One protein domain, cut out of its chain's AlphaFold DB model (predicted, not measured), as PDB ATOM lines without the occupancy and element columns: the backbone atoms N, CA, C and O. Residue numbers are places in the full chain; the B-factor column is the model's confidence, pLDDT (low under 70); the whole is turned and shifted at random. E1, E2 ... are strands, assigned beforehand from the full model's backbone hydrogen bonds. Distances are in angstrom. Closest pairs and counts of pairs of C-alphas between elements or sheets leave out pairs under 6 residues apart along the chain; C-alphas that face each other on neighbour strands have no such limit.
ATOM      1  N   LYS A  15     -45.929  43.563  -9.638       70.31
ATOM      2  CA  LYS A  15     -45.479  43.458  -8.243       70.31
ATOM      3  C   LYS A  15     -44.005  43.079  -8.213       70.31
ATOM      4  O   LYS A  15     -43.651  41.981  -8.629       70.31
ATOM      5  N   ALA A  16     -43.168  43.983  -7.718       70.25
ATOM      6  CA  ALA A  16     -41.723  43.807  -7.637       70.25
ATOM      7  C   ALA A  16     -41.296  43.616  -6.172       70.25
ATOM      8  O   ALA A  16     -41.220  44.590  -5.430       70.25
ATOM      9  N   ASP A  17     -41.033  42.376  -5.741       69.31
ATOM     10  CA  ASP A  17     -40.470  42.091  -4.410       69.31
ATOM     11  C   ASP A  17     -38.946  41.927  -4.499       69.31
ATOM     12  O   ASP A  17     -38.449  40.975  -5.105       69.31
ATOM     13  N   ILE A  18     -38.201  42.844  -3.877       70.44
ATOM     14  CA  ILE A  18     -36.730  42.894  -3.946       70.44
ATOM     15  C   ILE A  18     -36.054  41.707  -3.241       70.44
ATOM     16  O   ILE A  18     -34.904  41.389  -3.526       70.44
ATOM     17  N   SER A  19     -36.770  41.049  -2.327       60.69
ATOM     18  CA  SER A  19     -36.306  39.880  -1.567       60.69
ATOM     19  C   SER A  19     -36.749  38.550  -2.183       60.69
ATOM     20  O   SER A  19     -36.220  37.491  -1.843       60.69
ATOM     21  N   LYS A  20     -37.748  38.599  -3.072       54.22
ATOM     22  CA  LYS A  20     -38.376  37.451  -3.726       54.22
ATOM     23  C   LYS A  20     -38.565  37.745  -5.210       54.22
ATOM     24  O   LYS A  20     -39.690  37.901  -5.682       54.22
ATOM     25  N   ALA A  21     -37.459  37.717  -5.950       50.94
ATOM     26  CA  ALA A  21     -37.440  37.670  -7.413       50.94
ATOM     27  C   ALA A  21     -37.972  36.313  -7.936       50.94
ATOM     28  O   ALA A  21     -37.257  35.525  -8.550       50.94
ATOM     29  N   GLY A  22     -39.230  36.002  -7.613       48.66
ATOM     30  CA  GLY A  22     -39.907  34.769  -7.991       48.66
ATOM     31  C   GLY A  22     -40.228  34.750  -9.483       48.66
ATOM     32  O   GLY A  22     -40.851  35.675 -10.007       48.66
ATOM     33  N   GLN A  23     -39.817  33.675 -10.154       52.12
ATOM     34  CA  GLN A  23     -40.041  33.469 -11.583       52.12
ATOM     35  C   GLN A  23     -41.537  33.528 -11.913       52.12
ATOM     36  O   GLN A  23     -42.336  32.761 -11.373       52.12
ATOM     37  N   SER A  24     -41.922  34.442 -12.804       51.34
ATOM     38  CA  SER A  24     -43.286  34.533 -13.326       51.34
ATOM     39  C   SER A  24     -43.319  35.249 -14.677       51.34
ATOM     40  O   SER A  24     -42.571  36.193 -14.930       51.34
ATOM     41  N   SER A  25     -44.204  34.790 -15.557       51.72
ATOM     42  CA  SER A  25     -44.496  35.407 -16.849       51.72
ATOM     43  C   SER A  25     -46.002  35.604 -16.988       51.72
ATOM     44  O   SER A  25     -46.795  34.819 -16.462       51.72
ATOM     45  N   ALA A  26     -46.408  36.685 -17.654       50.97
ATOM     46  CA  ALA A  26     -47.811  37.058 -17.788       50.97
ATOM     47  C   ALA A  26     -48.041  37.812 -19.102       50.97
ATOM     48  O   ALA A  26     -47.300  38.735 -19.440       50.97
ATOM     49  N   SER A  27     -49.097  37.451 -19.833       52.72
ATOM     50  CA  SER A  27     -49.594  38.319 -20.905       52.72
ATOM     51  C   SER A  27     -50.287  39.534 -20.291       52.72
ATOM     52  O   SER A  27     -51.023  39.405 -19.312       52.72
ATOM     53  N   ILE A  28     -50.052  40.710 -20.875       58.03
ATOM     54  CA  ILE A  28     -50.615  41.993 -20.424       58.03
ATOM     55  C   ILE A  28     -51.546  42.635 -21.471       58.03
ATOM     56  O   ILE A  28     -52.006  43.761 -21.280       58.03
ATOM     57  N   ASN A  29     -51.866  41.915 -22.555       52.62
ATOM     58  CA  ASN A  29     -52.562  42.436 -23.748       52.62
ATOM     59  C   ASN A  29     -53.989  42.932 -23.512       52.62
ATOM     60  O   ASN A  29     -54.461  43.822 -24.225       52.62
ATOM     61  N   ASP A  30     -54.668  42.397 -22.501       49.91
ATOM     62  CA  ASP A  30     -56.002  42.859 -22.116       49.91
ATOM     63  C   ASP A  30     -55.979  44.276 -21.512       49.91
ATOM     64  O   ASP A  30     -57.011  44.950 -21.505       49.91
ATOM     65  N   TYR A  31     -54.808  44.763 -21.069       56.12
ATOM     66  CA  TYR A  31     -54.669  45.996 -20.287       56.12
ATOM     67  C   TYR A  31     -53.677  47.014 -20.871       56.12
ATOM     68  O   TYR A  31     -54.024  48.192 -20.966       56.12
ATOM     69  N   ILE A  32     -52.482  46.601 -21.317       58.41
ATOM     70  CA  ILE A  32     -51.498  47.495 -21.953       58.41
ATOM     71  C   ILE A  32     -51.323  47.104 -23.423       58.41
ATOM     72  O   ILE A  32     -50.448  46.324 -23.793       58.41
ATOM     73  N   LYS A  33     -52.164  47.679 -24.286       61.31
ATOM     74  CA  LYS A  33     -52.056  47.507 -25.740       61.31
ATOM     75  C   LYS A  33     -50.951  48.406 -26.281       61.31
ATOM     76  O   LYS A  33     -51.114  49.628 -26.295       61.31
ATOM     77  N   MET A  34     -49.855  47.795 -26.725       63.91
ATOM     78  CA  MET A  34     -48.730  48.489 -27.353       63.91
ATOM     79  C   MET A  34     -48.464  47.993 -28.769       63.91
ATOM     80  O   MET A  34     -48.746  46.848 -29.118       63.91
ATOM     81  N   ARG A  35     -47.890  48.879 -29.575       66.81
ATOM     82  CA  ARG A  35     -47.380  48.621 -30.919       66.81
ATOM     83  C   ARG A  35     -45.921  49.053 -30.996       66.81
ATOM     84  O   ARG A  35     -45.440  49.835 -30.180       66.81
ATOM     85  N   VAL A  36     -45.229  48.602 -32.034       63.50
ATOM     86  CA  VAL A  36     -43.946  49.203 -32.414       63.50
ATOM     87  C   VAL A  36     -44.150  50.701 -32.676       63.50
ATOM     88  O   VAL A  36     -45.119  51.081 -33.335       63.50
ATOM     89  N   ALA A  37     -43.238  51.520 -32.150       66.69
ATOM     90  CA  ALA A  37     -43.287  52.985 -32.131       66.69
ATOM     91  C   ALA A  37     -44.385  53.649 -31.257       66.69
ATOM     92  O   ALA A  37     -44.621  54.849 -31.389       66.69
ATOM     93  N   ASP A  38     -45.023  52.933 -30.321       69.69
ATOM     94  CA  ASP A  38     -45.789  53.581 -29.241       69.69
ATOM     95  C   ASP A  38     -44.831  54.229 -28.217       69.69
ATOM     96  O   ASP A  38     -44.161  53.527 -27.463       69.69
ATOM     97  N   ASN A  39     -44.804  55.563 -28.145       78.94
ATOM     98  CA  ASN A  39     -44.029  56.315 -27.150       78.94
ATOM     99  C   ASN A  39     -44.897  56.734 -25.943       78.94
ATOM    100  O   ASN A  39     -46.111  56.914 -26.066       78.94
ATOM    101  N   GLY A  40     -44.275  56.936 -24.779       74.69
ATOM    102  CA  GLY A  40     -44.898  57.570 -23.616       74.69
ATOM    103  C   GLY A  40     -45.888  56.704 -22.828       74.69
ATOM    104  O   GLY A  40     -46.725  57.256 -22.111       74.69
ATOM    105  N   LYS A  41     -45.854  55.369 -22.951       77.44
ATOM    106  CA  LYS A  41     -46.785  54.491 -22.212       77.44
ATOM    107  C   LYS A  41     -46.327  54.303 -20.770       77.44
ATOM    108  O   LYS A  41     -45.161  54.017 -20.528       77.44
ATOM    109  N   ILE A  42     -47.258  54.403 -19.823       81.25
ATOM    110  CA  ILE A  42     -46.977  54.193 -18.399       81.25
ATOM    111  C   ILE A  42     -47.156  52.713 -18.039       81.25
ATOM    112  O   ILE A  42     -48.230  52.147 -18.235       81.25
ATOM    113  N   LEU A  43     -46.111  52.128 -17.459       80.31
ATOM    114  CA  LEU A  43     -46.090  50.829 -16.802       80.31
ATOM    115  C   LEU A  43     -46.064  51.051 -15.274       80.31
ATOM    116  O   LEU A  43     -45.016  51.416 -14.735       80.31
ATOM    117  N   PRO A  44     -47.193  50.871 -14.564       80.62
ATOM    118  CA  PRO A  44     -47.234  51.014 -13.113       80.62
ATOM    119  C   PRO A  44     -46.645  49.777 -12.420       80.62
ATOM    120  O   PRO A  44     -46.983  48.631 -12.743       80.62
ATOM    121  N   VAL A  45     -45.781  50.012 -11.434       81.94
ATOM    122  CA  VAL A  45     -45.111  48.976 -10.637       81.94
ATOM    123  C   VAL A  45     -45.296  49.294  -9.155       81.94
ATOM    124  O   VAL A  45     -45.077  50.428  -8.733       81.94
ATOM    125  N   GLN A  46     -45.671  48.297  -8.354       84.56
ATOM    126  CA  GLN A  46     -45.717  48.410  -6.895       84.56
ATOM    127  C   GLN A  46     -44.572  47.597  -6.285       84.56
ATOM    128  O   GLN A  46     -44.439  46.395  -6.541       84.56
ATOM    129  N   TRP A  47     -43.747  48.263  -5.482       82.38
ATOM    130  CA  TRP A  47     -42.528  47.707  -4.903       82.38
ATOM    131  C   TRP A  47     -42.740  47.179  -3.482       82.38
ATOM    132  O   TRP A  47     -43.413  47.795  -2.648       82.38
ATOM    133  N   TYR A  48     -42.122  46.035  -3.208       79.50
ATOM    134  CA  TYR A  48     -42.201  45.293  -1.958       79.50
ATOM    135  C   TYR A  48     -40.808  44.852  -1.484       79.50
ATOM    136  O   TYR A  48     -39.916  44.587  -2.286       79.50
ATOM    137  N   ASP A  49     -40.652  44.700  -0.174       78.62
ATOM    138  CA  ASP A  49     -39.538  44.005   0.469       78.62
ATOM    139  C   ASP A  49     -40.102  42.997   1.480       78.62
ATOM    140  O   ASP A  49     -40.895  43.349   2.357       78.62
ATOM    141  N   GLN A  50     -39.754  41.720   1.325       73.25
ATOM    142  CA  GLN A  50     -40.235  40.595   2.140       73.25
ATOM    143  C   GLN A  50     -41.770  40.551   2.272       73.25
ATOM    144  O   GLN A  50     -42.324  40.262   3.336       73.25
ATOM    145  N   GLY A  51     -42.477  40.832   1.173       70.81
ATOM    146  CA  GLY A  51     -43.936  40.918   1.104       70.81
ATOM    147  C   GLY A  51     -44.553  42.169   1.746       70.81
ATOM    148  O   GLY A  51     -45.778  42.267   1.812       70.81
ATOM    149  N   ARG A  52     -43.750  43.133   2.215       78.44
ATOM    150  CA  ARG A  52     -44.211  44.420   2.763       78.44
ATOM    151  C   ARG A  52     -44.056  45.517   1.721       78.44
ATOM    152  O   ARG A  52     -43.018  45.605   1.083       78.44
ATOM    153  N   VAL A  53     -45.070  46.364   1.566       83.62
ATOM    154  CA  VAL A  53     -45.033  47.511   0.644       83.62
ATOM    155  C   VAL A  53     -43.890  48.458   1.030       83.62
ATOM    156  O   VAL A  53     -43.791  48.865   2.189       83.62
ATOM    157  N   MET A  54     -43.035  48.815   0.070       84.88
ATOM    158  CA  MET A  54     -41.945  49.773   0.278       84.88
ATOM    159  C   MET A  54     -42.477  51.211   0.323       84.88
ATOM    160  O   MET A  54     -43.421  51.555  -0.384       84.88
ATOM    161  N   ASN A  55     -41.839  52.095   1.096       85.12
ATOM    162  CA  ASN A  55     -42.026  53.534   0.904       85.12
ATOM    163  C   ASN A  55     -41.084  54.004  -0.210       85.12
ATOM    164  O   ASN A  55     -39.874  54.043  -0.000       85.12
ATOM    165  N   VAL A  56     -41.640  54.340  -1.376       86.00
ATOM    166  CA  VAL A  56     -40.873  54.773  -2.561       86.00
ATOM    167  C   VAL A  56     -40.974  56.275  -2.838       86.00
ATOM    168  O   VAL A  56     -40.388  56.752  -3.804       86.00
ATOM    169  N   ASN A  57     -41.693  57.037  -2.005       81.94
ATOM    170  CA  ASN A  57     -41.850  58.480  -2.191       81.94
ATOM    171  C   ASN A  57     -40.485  59.188  -2.208       81.94
ATOM    172  O   ASN A  57     -39.703  59.068  -1.263       81.94
ATOM    173  N   GLY A  58     -40.215  59.951  -3.267       80.56
ATOM    174  CA  GLY A  58     -38.945  60.666  -3.432       80.56
ATOM    175  C   GLY A  58     -37.810  59.826  -4.027       80.56
ATOM    176  O   GLY A  58     -36.711  60.348  -4.210       80.56
ATOM    177  N   MET A  59     -38.062  58.555  -4.356       90.00
ATOM    178  CA  MET A  59     -37.168  57.754  -5.194       90.00
ATOM    179  C   MET A  59     -37.349  58.112  -6.674       90.00
ATOM    180  O   MET A  59     -38.345  58.714  -7.070       90.00
ATOM    181  N   ILE A  60     -36.382  57.739  -7.507       91.31
ATOM    182  CA  ILE A  60     -36.405  57.995  -8.951       91.31
ATOM    183  C   ILE A  60     -36.475  56.650  -9.691       91.31
ATOM    184  O   ILE A  60     -35.531  55.861  -9.577       91.31
ATOM    185  N   PRO A  61     -37.554  56.349 -10.442       92.50
ATOM    186  CA  PRO A  61     -37.637  55.128 -11.237       92.50
ATOM    187  C   PRO A  61     -36.750  55.201 -12.485       92.50
ATOM    188  O   PRO A  61     -36.628  56.257 -13.107       92.50
ATOM    189  N   PHE A  62     -36.166  54.064 -12.868       91.94
ATOM    190  CA  PHE A  62     -35.422  53.908 -14.121       91.94
ATOM    191  C   PHE A  62     -35.691  52.559 -14.795       91.94
ATOM    192  O   PHE A  62     -35.920  51.551 -14.124       91.94
ATOM    193  N   ILE A  63     -35.612  52.542 -16.121       90.12
ATOM    194  CA  ILE A  63     -35.541  51.341 -16.956       90.12
ATOM    195  C   ILE A  63     -34.283  51.432 -17.825       90.12
ATOM    196  O   ILE A  63     -33.931  52.510 -18.295       90.12
ATOM    197  N   GLU A  64     -33.600  50.315 -18.034       90.44
ATOM    198  CA  GLU A  64     -32.430  50.204 -18.915       90.44
ATOM    199  C   GLU A  64     -32.384  48.812 -19.546       90.44
ATOM    200  O   GLU A  64     -32.845  47.857 -18.930       90.44
ATOM    201  N   GLY A  65     -31.821  48.655 -20.740       89.69
ATOM    202  CA  GLY A  65     -31.726  47.353 -21.400       89.69
ATOM    203  C   GLY A  65     -31.207  47.443 -22.826       89.69
ATOM    204  O   GLY A  65     -30.729  48.488 -23.256       89.69
ATOM    205  N   ALA A  66     -31.317  46.350 -23.574       89.50
ATOM    206  CA  ALA A  66     -31.015  46.308 -25.001       89.50
ATOM    207  C   ALA A  66     -32.195  45.746 -25.800       89.50
ATOM    208  O   ALA A  66     -32.932  44.878 -25.322       89.50
ATOM    209  N   VAL A  67     -32.352  46.240 -27.027       87.31
ATOM    210  CA  VAL A  67     -33.369  45.812 -27.992       87.31
ATOM    211  C   VAL A  67     -32.688  45.126 -29.166       87.31
ATOM    212  O   VAL A  67     -31.840  45.724 -29.819       87.31
ATOM    213  N   GLY A  68     -33.057  43.889 -29.487       83.06
ATOM    214  CA  GLY A  68     -32.434  43.203 -30.621       83.06
ATOM    215  C   GLY A  68     -32.749  41.720 -30.724       83.06
ATOM    216  O   GLY A  68     -33.646  41.204 -30.050       83.06
ATOM    217  N   GLN A  69     -31.995  41.034 -31.586       83.50
ATOM    218  CA  GLN A  69     -31.987  39.572 -31.608       83.50
ATOM    219  C   GLN A  69     -31.373  39.026 -30.315       83.50
ATOM    220  O   GLN A  69     -30.641  39.717 -29.606       83.50
ATOM    221  N   TRP A  70     -31.712  37.784 -29.992       83.31
ATOM    222  CA  TRP A  70     -31.400  37.163 -28.711       83.31
ATOM    223  C   TRP A  70     -31.422  35.634 -28.852       83.31
ATOM    224  O   TRP A  70     -31.936  35.089 -29.835       83.31
ATOM    225  N   HIS A  71     -30.877  34.946 -27.858       77.00
ATOM    226  CA  HIS A  71     -30.952  33.497 -27.680       77.00
ATOM    227  C   HIS A  71     -31.003  33.163 -26.185       77.00
ATOM    228  O   HIS A  71     -30.775  34.040 -25.354       77.00
ATOM    229  N   THR A  72     -31.306  31.914 -25.838       76.56
ATOM    230  CA  THR A  72     -31.004  31.384 -24.503       76.56
ATOM    231  C   THR A  72     -29.593  30.801 -24.469       76.56
ATOM    232  O   THR A  72     -29.138  30.252 -25.476       76.56
ATOM    233  N   ASP A  73     -28.933  30.862 -23.314       74.06
ATOM    234  CA  ASP A  73     -27.823  29.959 -22.990       74.06
ATOM    235  C   ASP A  73     -28.334  28.561 -22.560       74.06
ATOM    236  O   ASP A  73     -29.537  28.276 -22.607       74.06
ATOM    237  N   ASP A  74     -27.417  27.671 -22.165       71.19
ATOM    238  CA  ASP A  74     -27.736  26.313 -21.685       71.19
ATOM    239  C   ASP A  74     -28.507  26.301 -20.344       71.19
ATOM    240  O   ASP A  74     -29.085  25.280 -19.971       71.19
ATOM    241  N   ASP A  75     -28.555  27.437 -19.640       67.88
ATOM    242  CA  ASP A  75     -29.290  27.678 -18.395       67.88
ATOM    243  C   ASP A  75     -30.577  28.504 -18.651       67.88
ATOM    244  O   ASP A  75     -31.080  29.184 -17.759       67.88
ATOM    245  N   ASP A  76     -31.170  28.429 -19.848       65.00
ATOM    246  CA  ASP A  76     -32.362  29.177 -20.302       65.00
ATOM    247  C   ASP A  76     -32.269  30.724 -20.205       65.00
ATOM    248  O   ASP A  76     -33.283  31.402 -20.422       65.00
ATOM    249  N   ASN A  77     -31.118  31.312 -19.852       73.56
ATOM    250  CA  ASN A  77     -31.005  32.751 -19.598       73.56
ATOM    251  C   ASN A  77     -30.960  33.530 -20.912       73.56
ATOM    252  O   ASN A  77     -30.278  33.139 -21.859       73.56
ATOM    253  N   ILE A  78     -31.639  34.674 -20.961       77.06
ATOM    254  CA  ILE A  78     -31.653  35.544 -22.139       77.06
ATOM    255  C   ILE A  78     -30.270  36.178 -22.372       77.06
ATOM    256  O   ILE A  78     -29.786  36.978 -21.570       77.06
ATOM    257  N   VAL A  79     -29.684  35.883 -23.534       82.00
ATOM    258  CA  VAL A  79     -28.450  36.480 -24.053       82.00
ATOM    259  C   VAL A  79     -28.767  37.271 -25.324       82.00
ATOM    260  O   VAL A  79     -29.176  36.718 -26.350       82.00
ATOM    261  N   MET A  80     -28.572  38.588 -25.267       85.50
ATOM    262  CA  MET A  80     -28.759  39.480 -26.415       85.50
ATOM    263  C   MET A  80     -27.632  39.311 -27.442       85.50
ATOM    264  O   MET A  80     -26.498  38.984 -27.092       85.50
ATOM    265  N   ALA A  81     -27.940  39.536 -28.718       85.25
ATOM    266  CA  ALA A  81     -26.955  39.500 -29.793       85.25
ATOM    267  C   ALA A  81     -25.950  40.675 -29.693       85.25
ATOM    268  O   ALA A  81     -26.289  41.715 -29.122       85.25
ATOM    269  N   PRO A  82     -24.723  40.558 -30.245       82.88
ATOM    270  CA  PRO A  82     -23.695  41.605 -30.137       82.88
ATOM    271  C   PRO A  82     -24.042  42.938 -30.820       82.88
ATOM    272  O   PRO A  82     -23.391  43.944 -30.554       82.88
ATOM    273  N   ASP A  83     -25.037  42.937 -31.707       85.31
ATOM    274  CA  ASP A  83     -25.602  44.094 -32.407       85.31
ATOM    275  C   ASP A  83     -26.878  44.645 -31.735       85.31
ATOM    276  O   ASP A  83     -27.539  45.521 -32.292       85.31
ATOM    277  N   ALA A  84     -27.241  44.148 -30.544       86.88
ATOM    278  CA  ALA A  84     -28.400  44.626 -29.801       86.88
ATOM    279  C   ALA A  84     -28.212  46.062 -29.279       86.88
ATOM    280  O   ALA A  84     -27.148  46.477 -28.819       86.88
ATOM    281  N   ASP A  85     -29.301  46.815 -29.334       86.88
ATOM    282  CA  ASP A  85     -29.299  48.269 -29.379       86.88
ATOM    283  C   ASP A  85     -29.746  48.826 -28.011       86.88
ATOM    284  O   ASP A  85     -30.894  48.633 -27.600       86.88
ATOM    285  N   TYR A  86     -28.830  49.437 -27.249       89.38
ATOM    286  CA  TYR A  86     -29.069  49.824 -25.844       89.38
ATOM    287  C   TYR A  86     -30.082  50.973 -25.712       89.38
ATOM    288  O   TYR A  86     -30.081  51.908 -26.517       89.38
ATOM    289  N   ARG A  87     -30.945  50.907 -24.690       89.25
ATOM    290  CA  ARG A  87     -32.032  51.857 -24.402       89.25
ATOM    291  C   ARG A  87     -32.209  52.059 -22.905       89.25
ATOM    292  O   ARG A  87     -32.224  51.090 -22.149       89.25
ATOM    293  N   ASP A  88     -32.477  53.291 -22.502       90.62
ATOM    294  CA  ASP A  88     -32.803  53.657 -21.129       90.62
ATOM    295  C   ASP A  88     -33.924  54.709 -21.048       90.62
ATOM    296  O   ASP A  88     -34.283  55.370 -22.025       90.62
ATOM    297  N   TRP A  89     -34.517  54.831 -19.862       91.56
ATOM    298  CA  TRP A  89     -35.330  55.973 -19.455       91.56
ATOM    299  C   TRP A  89     -35.237  56.156 -17.939       91.56
ATOM    300  O   TRP A  89     -35.281  55.192 -17.172       91.56
ATOM    301  N   GLN A  90     -35.171  57.412 -17.502       91.31
ATOM    302  CA  GLN A  90     -35.176  57.804 -16.098       91.31
ATOM    303  C   GLN A  90     -36.300  58.812 -15.840       91.31
ATOM    304  O   GLN A  90     -36.452  59.793 -16.569       91.31
ATOM    305  N   GLY A  91     -37.067  58.577 -14.776       89.12
ATOM    306  CA  GLY A  91     -38.112  59.479 -14.308       89.12
ATOM    307  C   GLY A  91     -37.617  60.510 -13.294       89.12
ATOM    308  O   GLY A  91     -36.479  60.974 -13.311       89.12
ATOM    309  N   SER A  92     -38.503  60.857 -12.367       89.62
ATOM    310  CA  SER A  92     -38.264  61.802 -11.275       89.62
ATOM    311  C   SER A  92     -38.988  61.354 -10.002       89.62
ATOM    312  O   SER A  92     -39.801  60.432 -10.042       89.62
ATOM    313  N   ALA A  93     -38.781  62.062  -8.889       86.00
ATOM    314  CA  ALA A  93     -39.567  61.869  -7.668       86.00
ATOM    315  C   ALA A  93     -41.093  61.976  -7.896       86.00
ATOM    316  O   ALA A  93     -41.860  61.294  -7.220       86.00
ATOM    317  N   ALA A  94     -41.545  62.771  -8.876       87.50
ATOM    318  CA  ALA A  94     -42.963  62.912  -9.218       87.50
ATOM    319  C   ALA A  94     -43.564  61.672  -9.917       87.50
ATOM    320  O   ALA A  94     -44.776  61.595 -10.091       87.50
ATOM    321  N   ASN A  95     -42.734  60.694 -10.296       89.88
ATOM    322  CA  ASN A  95     -43.157  59.389 -10.806       89.88
ATOM    323  C   ASN A  95     -43.328  58.345  -9.681       89.88
ATOM    324  O   ASN A  95     -43.460  57.158  -9.972       89.88
ATOM    325  N   THR A  96     -43.304  58.765  -8.409       88.62
ATOM    326  CA  THR A  96     -43.517  57.912  -7.227       88.62
ATOM    327  C   THR A  96     -44.671  58.428  -6.372       88.62
ATOM    328  O   THR A  96     -44.935  59.631  -6.355       88.62
ATOM    329  N   ARG A  97     -45.381  57.527  -5.680       85.50
ATOM    330  CA  ARG A  97     -46.525  57.876  -4.819       85.50
ATOM    331  C   ARG A  97     -46.758  56.878  -3.680       85.50
ATOM    332  O   ARG A  97     -46.285  55.737  -3.715       85.50
ATOM    333  N   ASP A  98     -47.516  57.330  -2.679       81.81
ATOM    334  CA  ASP A  98     -47.894  56.568  -1.485       81.81
ATOM    335  C   ASP A  98     -48.427  55.170  -1.809       81.81
ATOM    336  O   ASP A  98     -49.177  54.972  -2.762       81.81
ATOM    337  N   GLY A  99     -48.052  54.193  -0.980       81.88
ATOM    338  CA  GLY A  99     -48.386  52.785  -1.200       81.88
ATOM    339  C   GLY A  99     -47.398  52.031  -2.094       81.88
ATOM    340  O   GLY A  99     -47.758  50.984  -2.619       81.88
ATOM    341  N   GLY A 100     -46.167  52.525  -2.262       84.50
ATOM    342  CA  GLY A 100     -45.079  51.786  -2.921       84.50
ATOM    343  C   GLY A 100     -45.093  51.825  -4.446       84.50
ATOM    344  O   GLY A 100     -44.444  50.999  -5.082       84.50
ATOM    345  N   TRP A 101     -45.833  52.763  -5.034       86.94
ATOM    346  CA  TRP A 101     -46.051  52.843  -6.474       86.94
ATOM    347  C   TRP A 101     -44.999  53.696  -7.178       86.94
ATOM    348  O   TRP A 101     -44.711  54.818  -6.754       86.94
ATOM    349  N   ALA A 102     -44.493  53.184  -8.295       88.06
ATOM    350  CA  ALA A 102     -43.628  53.893  -9.223       88.06
ATOM    351  C   ALA A 102     -44.110  53.678 -10.669       88.06
ATOM    352  O   ALA A 102     -44.376  52.552 -11.090       88.06
ATOM    353  N   ASP A 103     -44.229  54.773 -11.418       88.00
ATOM    354  CA  ASP A 103     -44.782  54.808 -12.773       88.00
ATOM    355  C   ASP A 103     -43.646  54.959 -13.804       88.00
ATOM    356  O   ASP A 103     -43.033  56.024 -13.922       88.00
ATOM    357  N   TYR A 104     -43.358  53.887 -14.549       87.81
ATOM    358  CA  TYR A 104     -42.259  53.818 -15.519       87.81
ATOM    359  C   TYR A 104     -42.763  54.193 -16.910       87.81
ATOM    360  O   TYR A 104     -43.774  53.650 -17.350       87.81
ATOM    361  N   ILE A 105     -42.078  55.090 -17.622       87.56
ATOM    362  CA  ILE A 105     -42.479  55.467 -18.983       87.56
ATOM    363  C   ILE A 105     -41.659  54.661 -19.991       87.56
ATOM    364  O   ILE A 105     -40.443  54.808 -20.082       87.56
ATOM    365  N   LEU A 106     -42.344  53.814 -20.756       83.69
ATOM    366  CA  LEU A 106     -41.766  53.043 -21.850       83.69
ATOM    367  C   LEU A 106     -41.734  53.914 -23.115       83.69
ATOM    368  O   LEU A 106     -42.753  54.501 -23.500       83.69
ATOM    369  N   THR A 107     -40.564  54.009 -23.747       82.81
ATOM    370  CA  THR A 107     -40.344  54.813 -24.958       82.81
ATOM    371  C   THR A 107     -40.486  53.972 -26.225       82.81
ATOM    372  O   THR A 107     -40.277  52.760 -26.212       82.81
ATOM    373  N   ASP A 108     -40.813  54.619 -27.344       72.12
ATOM    374  CA  ASP A 108     -40.940  53.990 -28.670       72.12
ATOM    375  C   ASP A 108     -39.714  53.157 -29.062       72.12
ATOM    376  O   ASP A 108     -39.849  52.056 -29.600       72.12
ATOM    377  N   GLN A 109     -38.522  53.663 -28.747       75.75
ATOM    378  CA  GLN A 109     -37.243  53.026 -29.052       75.75
ATOM    379  C   GLN A 109     -37.009  51.686 -28.332       75.75
ATOM    380  O   GLN A 109     -36.063  50.982 -28.694       75.75
ATOM    381  N   MET A 110     -37.840  51.320 -27.348       82.31
ATOM    382  CA  MET A 110     -37.770  50.039 -26.631       82.31
ATOM    383  C   MET A 110     -38.524  48.894 -27.340       82.31
ATOM    384  O   MET A 110     -38.419  47.746 -26.913       82.31
ATOM    385  N   PHE A 111     -39.266  49.161 -28.425       76.56
ATOM    386  CA  PHE A 111     -40.139  48.173 -29.082       76.56
ATOM    387  C   PHE A 111     -39.697  47.855 -30.514       76.56
ATOM    388  O   PHE A 111     -39.745  48.709 -31.397       76.56
ATOM    389  N   THR A 112     -39.335  46.595 -30.770       70.44
ATOM    390  CA  THR A 112     -38.931  46.091 -32.096       70.44
ATOM    391  C   THR A 112     -40.012  45.226 -32.758       70.44
ATOM    392  O   THR A 112     -40.800  44.570 -32.080       70.44
ATOM    393  N   GLN A 113     -40.021  45.187 -34.099       68.06
ATOM    394  CA  GLN A 113     -40.808  44.223 -34.890       68.06
ATOM    395  C   GLN A 113     -40.225  42.801 -34.863       68.06
ATOM    396  O   GLN A 113     -40.928  41.845 -35.183       68.06
ATOM    397  N   LYS A 114     -38.930  42.656 -34.549       68.19
ATOM    398  CA  LYS A 114     -38.213  41.374 -34.503       68.19
ATOM    399  C   LYS A 114     -37.172  41.396 -33.390       68.19
ATOM    400  O   LYS A 114     -36.303  42.268 -33.390       68.19
ATOM    401  N   GLY A 115     -37.221  40.411 -32.501       77.00
ATOM    402  CA  GLY A 115     -36.391  40.366 -31.298       77.00
ATOM    403  C   GLY A 115     -37.172  40.752 -30.042       77.00
ATOM    404  O   GLY A 115     -38.403  40.677 -30.031       77.00
ATOM    405  N   ILE A 116     -36.459  41.146 -28.990       83.00
ATOM    406  CA  ILE A 116     -37.018  41.500 -27.673       83.00
ATOM    407  C   ILE A 116     -36.369  42.776 -27.125       83.00
ATOM    408  O   ILE A 116     -35.299  43.162 -27.592       83.00
ATOM    409  N   PHE A 117     -36.984  43.373 -26.104       87.12
ATOM    410  CA  PHE A 117     -36.265  44.136 -25.081       87.12
ATOM    411  C   PHE A 117     -35.888  43.184 -23.939       87.12
ATOM    412  O   PHE A 117     -36.740  42.417 -23.480       87.12
ATOM    413  N   TYR A 118     -34.653  43.271 -23.446       87.38
ATOM    414  CA  TYR A 118     -34.214  42.641 -22.197       87.38
ATOM    415  C   TYR A 118     -33.400  43.636 -21.376       87.38
ATOM    416  O   TYR A 118     -32.541  44.337 -21.916       87.38
ATOM    417  N   GLY A 119     -33.679  43.723 -20.077       85.50
ATOM    418  CA  GLY A 119     -33.125  44.781 -19.247       85.50
ATOM    419  C   GLY A 119     -33.578  44.745 -17.794       85.50
ATOM    420  O   GLY A 119     -34.055  43.728 -17.298       85.50
ATOM    421  N   LYS A 120     -33.431  45.879 -17.110       85.69
ATOM    422  CA  LYS A 120     -33.756  46.093 -15.699       85.69
ATOM    423  C   LYS A 120     -34.776  47.213 -15.540       85.69
ATOM    424  O   LYS A 120     -34.671  48.238 -16.209       85.69
ATOM    425  N   ILE A 121     -35.687  47.062 -14.582       86.31
ATOM    426  CA  ILE A 121     -36.409  48.185 -13.960       86.31
ATOM    427  C   ILE A 121     -35.972  48.325 -12.508       86.31
ATOM    428  O   ILE A 121     -35.738  47.324 -11.832       86.31
ATOM    429  N   GLY A 122     -35.858  49.553 -12.009       87.06
ATOM    430  CA  GLY A 122     -35.363  49.799 -10.657       87.06
ATOM    431  C   GLY A 122     -35.713  51.163 -10.078       87.06
ATOM    432  O   GLY A 122     -36.453  51.948 -10.674       87.06
ATOM    433  N   LEU A 123     -35.177  51.423  -8.886       87.44
ATOM    434  CA  LEU A 123     -35.334  52.668  -8.133       87.44
ATOM    435  C   LEU A 123     -33.966  53.216  -7.710       87.44
ATOM    436  O   LEU A 123     -33.060  52.460  -7.350       87.44
ATOM    437  N   MET A 124     -33.839  54.539  -7.710       88.06
ATOM    438  CA  MET A 124     -32.699  55.296  -7.185       88.06
ATOM    439  C   MET A 124     -33.130  56.199  -6.025       88.06
ATOM    440  O   MET A 124     -34.299  56.562  -5.925       88.06
ATOM    441  N   ASP A 125     -32.189  56.593  -5.166       84.25
ATOM    442  CA  ASP A 125     -32.413  57.660  -4.189       84.25
ATOM    443  C   ASP A 125     -32.530  59.040  -4.872       84.25
ATOM    444  O   ASP A 125     -32.265  59.199  -6.068       84.25
ATOM    445  N   GLY A 126     -32.883  60.069  -4.097       72.75
ATOM    446  CA  GLY A 126     -32.951  61.456  -4.578       72.75
ATOM    447  C   GLY A 126     -31.610  62.062  -5.032       72.75
ATOM    448  O   GLY A 126     -31.594  63.203  -5.482       72.75
ATOM    449  N   ASN A 127     -30.500  61.319  -4.934       77.25
ATOM    450  CA  ASN A 127     -29.171  61.687  -5.428       77.25
ATOM    451  C   ASN A 127     -28.759  60.859  -6.670       77.25
ATOM    452  O   ASN A 127     -27.607  60.943  -7.098       77.25
ATOM    453  N   GLY A 128     -29.655  60.034  -7.231       73.12
ATOM    454  CA  GLY A 128     -29.377  59.173  -8.388       73.12
ATOM    455  C   GLY A 128     -28.619  57.876  -8.065       73.12
ATOM    456  O   GLY A 128     -28.107  57.215  -8.969       73.12
ATOM    457  N   ARG A 129     -28.514  57.479  -6.792       82.44
ATOM    458  CA  ARG A 129     -27.832  56.242  -6.377       82.44
ATOM    459  C   ARG A 129     -28.811  55.075  -6.442       82.44
ATOM    460  O   ARG A 129     -29.842  55.100  -5.778       82.44
ATOM    461  N   ARG A 130     -28.494  54.044  -7.227       84.19
ATOM    462  CA  ARG A 130     -29.347  52.856  -7.416       84.19
ATOM    463  C   ARG A 130     -29.540  52.096  -6.100       84.19
ATOM    464  O   ARG A 130     -28.564  51.742  -5.447       84.19
ATOM    465  N   LEU A 131     -30.803  51.874  -5.736       79.19
ATOM    466  CA  LEU A 131     -31.234  51.210  -4.502       79.19
ATOM    467  C   LEU A 131     -31.644  49.756  -4.749       79.19
ATOM    468  O   LEU A 131     -31.325  48.881  -3.952       79.19
ATOM    469  N   THR A 132     -32.366  49.501  -5.843       76.44
ATOM    470  CA  THR A 132     -32.846  48.165  -6.222       76.44
ATOM    471  C   THR A 132     -33.156  48.092  -7.718       76.44
ATOM    472  O   THR A 132     -33.396  49.124  -8.353       76.44
ATOM    473  N   SER A 133     -33.157  46.882  -8.278       78.94
ATOM    474  CA  SER A 133     -33.580  46.591  -9.650       78.94
ATOM    475  C   SER A 133     -33.971  45.122  -9.820       78.94
ATOM    476  O   SER A 133     -33.344  44.264  -9.199       78.94
ATOM    477  N   ILE A 134     -34.908  44.827 -10.722       72.81
ATOM    478  CA  ILE A 134     -35.245  43.466 -11.169       72.81
ATOM    479  C   ILE A 134     -35.122  43.341 -12.692       72.81
ATOM    480  O   ILE A 134     -35.356  44.313 -13.413       72.81
ATOM    481  N   ASP A 135     -34.767  42.145 -13.166       75.94
ATOM    482  CA  ASP A 135     -34.655  41.835 -14.596       75.94
ATOM    483  C   ASP A 135     -36.035  41.600 -15.230       75.94
ATOM    484  O   ASP A 135     -36.881  40.904 -14.657       75.94
ATOM    485  N   ILE A 136     -36.239  42.162 -16.423       76.25
ATOM    486  CA  ILE A 136     -37.470  42.071 -17.215       76.25
ATOM    487  C   ILE A 136     -37.168  41.826 -18.695       76.25
ATOM    488  O   ILE A 136     -36.142  42.265 -19.218       76.25
ATOM    489  N   TRP A 137     -38.108  41.197 -19.396       78.69
ATOM    490  CA  TRP A 137     -38.110  41.128 -20.856       78.69
ATOM    491  C   TRP A 137     -39.512  41.337 -21.428       78.69
ATOM    492  O   TRP A 137     -40.515  41.013 -20.788       78.69
ATOM    493  N   PHE A 138     -39.588  41.846 -22.658       76.62
ATOM    494  CA  PHE A 138     -40.837  41.870 -23.422       76.62
ATOM    495  C   PHE A 138     -40.621  41.798 -24.934       76.62
ATOM    496  O   PHE A 138     -39.578  42.195 -25.457       76.62
ATOM    497  N   ARG A 139     -41.626  41.279 -25.654       75.38
ATOM    498  CA  ARG A 139     -41.597  41.127 -27.118       75.38
ATOM    499  C   ARG A 139     -42.956  41.359 -27.766       75.38
ATOM    500  O   ARG A 139     -43.981  41.057 -27.157       75.38
ATOM    501  N   VAL A 140     -42.951  41.835 -29.011       70.06
ATOM    502  CA  VAL A 140     -44.157  42.046 -29.828       70.06
ATOM    503  C   VAL A 140     -44.291  40.912 -30.851       70.06
ATOM    504  O   VAL A 140     -43.400  40.688 -31.666       70.06
ATOM    505  N   LEU A 141     -45.411  40.195 -30.810       60.41
ATOM    506  CA  LEU A 141     -45.793  39.098 -31.699       60.41
ATOM    507  C   LEU A 141     -47.019  39.518 -32.517       60.41
ATOM    508  O   LEU A 141     -48.162  39.272 -32.133       60.41
ATOM    509  N   GLY A 142     -46.798  40.192 -33.646       61.69
ATOM    510  CA  GLY A 142     -47.889  40.726 -34.466       61.69
ATOM    511  C   GLY A 142     -48.664  41.824 -33.730       61.69
ATOM    512  O   GLY A 142     -48.218  42.967 -33.702       61.69
ATOM    513  N   ASN A 143     -49.811  41.471 -33.140       54.59
ATOM    514  CA  ASN A 143     -50.642  42.372 -32.326       54.59
ATOM    515  C   ASN A 143     -50.511  42.134 -30.806       54.59
ATOM    516  O   ASN A 143     -51.102  42.888 -30.034       54.59
ATOM    517  N   ASP A 144     -49.776  41.103 -30.377       56.38
ATOM    518  CA  ASP A 144     -49.704  40.647 -28.986       56.38
ATOM    519  C   ASP A 144     -48.351  40.974 -28.334       56.38
ATOM    520  O   ASP A 144     -47.295  40.642 -28.864       56.38
ATOM    521  N   VAL A 145     -48.364  41.575 -27.144       62.56
ATOM    522  CA  VAL A 145     -47.181  41.880 -26.326       62.56
ATOM    523  C   VAL A 145     -47.045  40.861 -25.192       62.56
ATOM    524  O   VAL A 145     -47.900  40.745 -24.316       62.56
ATOM    525  N   MET A 146     -45.938  40.125 -25.184       65.25
ATOM    526  CA  MET A 146     -45.602  39.191 -24.106       65.25
ATOM    527  C   MET A 146     -44.586  39.835 -23.165       65.25
ATOM    528  O   MET A 146     -43.606  40.403 -23.643       65.25
ATOM    529  N   PHE A 147     -44.804  39.718 -21.852       66.12
ATOM    530  CA  PHE A 147     -43.950  40.282 -20.803       66.12
ATOM    531  C   PHE A 147     -43.526  39.190 -19.803       66.12
ATOM    532  O   PHE A 147     -44.307  38.293 -19.467       66.12
ATOM    533  N   GLY A 148     -42.292  39.263 -19.305       62.75
ATOM    534  CA  GLY A 148     -41.759  38.332 -18.314       62.75
ATOM    535  C   GLY A 148     -40.869  39.004 -17.273       62.75
ATOM    536  O   GLY A 148     -40.173  39.979 -17.559       62.75
ATOM    537  N   LEU A 149     -40.904  38.461 -16.054       59.25
ATOM    538  CA  LEU A 149     -39.982  38.792 -14.972       59.25
ATOM    539  C   LEU A 149     -38.895  37.713 -14.886       59.25
ATOM    540  O   LEU A 149     -39.181  36.527 -15.069       59.25
ATOM    541  N   THR A 150     -37.682  38.111 -14.494       60.16
ATOM    542  CA  THR A 150     -36.478  37.261 -14.371       60.16
ATOM    543  C   THR A 150     -35.881  36.783 -15.706       60.16
ATOM    544  O   THR A 150     -36.424  37.022 -16.782       60.16
ATOM    545  N   GLN A 151     -34.706  36.151 -15.626       53.44
ATOM    546  CA  GLN A 151     -33.787  35.942 -16.753       53.44
ATOM    547  C   GLN A 151     -34.167  34.788 -17.698       53.44
ATOM    548  O   GLN A 151     -33.666  34.754 -18.819       53.44
ATOM    549  N   LYS A 152     -35.026  33.849 -17.267       53.38
ATOM    550  CA  LYS A 152     -35.328  32.614 -18.015       53.38
ATOM    551  C   LYS A 152     -36.516  32.747 -18.975       53.38
ATOM    552  O   LYS A 152     -37.545  33.338 -18.635       53.38
ATOM    553  N   TYR A 153     -36.408  32.110 -20.142       54.47
ATOM    554  CA  TYR A 153     -37.437  32.107 -21.187       54.47
ATOM    555  C   TYR A 153     -37.929  30.688 -21.541       54.47
ATOM    556  O   TYR A 153     -37.167  29.845 -21.997       54.47
ATOM    557  N   TYR A 154     -39.234  30.426 -21.388       53.72
ATOM    558  CA  TYR A 154     -39.792  29.060 -21.342       53.72
ATOM    559  C   TYR A 154     -40.595  28.586 -22.583       53.72
ATOM    560  O   TYR A 154     -41.422  27.682 -22.469       53.72
TER     561      TYR A 154
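AT A GLANCE: This is residues 15 to 154 of the 892 residues of the protein "Lj928 prophage protein" of Lactobacillus johnsonii (strain CNCM I-12250 / La1 / NCC 533) (UniProt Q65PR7). A twisted wall of six strands has a small sheet of three strands, E1, E3 and E8, over one of its faces, so the two form a loose sandwich, partly face to face with their strands crossed. At one end E4 turns sharply into E5, which makes a short hairpin with E6 far from the middle. The printed part has 140 residues, no named helix and eleven strands, E1 to E11 in chain order, and its class is all strand. The large sheet runs E2, E11, E10, E9, E4, E7, all antiparallel; the small one runs E1, E3, E8 and is mixed. The whole is compact and rounded, with a radius of gyration of the C-alphas of 14.8 A and spans of 37 by 32 by 30 A.

IN THESE COORDINATES: E1, residues 15 to 17, begins at C-alpha 15 (-45.479, 43.458, -8.243). E2 is residues 24 to 27. E3, residues 41 to 49, is 26.0 A long, and E4, residues 60 to 68, 26.5 A. E5 is residues 70 to 72 and E6 residues 78 to 80. E7, residues 85 to 90, measures 17.4 A and E8, residues 101 to 106, 16.0 A. E9, residues 116 to 124, is 25.1 A long. E10, residues 130 to 141, is the longest at 32.4 A and begins at C-alpha 130 (-29.347, 52.856, -7.416). E11, residues 144 to 149, is 17.2 A long and ends at C-alpha 149 (-39.982, 38.792, -14.972).

HOW THE PARTS SIT: In the large sheet, E9, E10 and E11 form a meander, each strand the antiparallel neighbour of the one before, and both steps are hairpins. N 134 and O 121 are 2.9 A apart between E10 and E9, and N 146 and O 139 are 2.9 A apart between E11 and E10. The edge strand E2 is the antiparallel neighbour of E11, with N 149 and O 24 at 3.0 A. On the other side of E9 is E4, with N 120 and O 64 at 2.8 A, then the edge strand E7, with N 87 and O 65 at 2.8 A. In the small sheet, E3 is antiparallel to E8, with N 43 and O 104 at 2.8 A, and parallel to E1, with N 48 and O 16 at 2.8 A. The two sheets form a sandwich, two sheets face to face, their best planes 44 degrees apart; the closest C-alphas of E4 and E8 are those of Pro 61 and Tyr 104, 6.4 A apart. E4 runs on into E5 at 92 degrees, and in the hairpin of E5 and E6, N 79 and O 71 are 2.8 A apart.

THE WHOLE: The C-alphas farthest apart, those of Asp 74 and Asp 98, are separated by 41.6 A. The printed part has no cut. The link from E2 to E3, residues 28 to 40, is long. The mean pLDDT of the printed part is 75.8; 39 residues are under 70, among them 19 to 38 and 141 to 154.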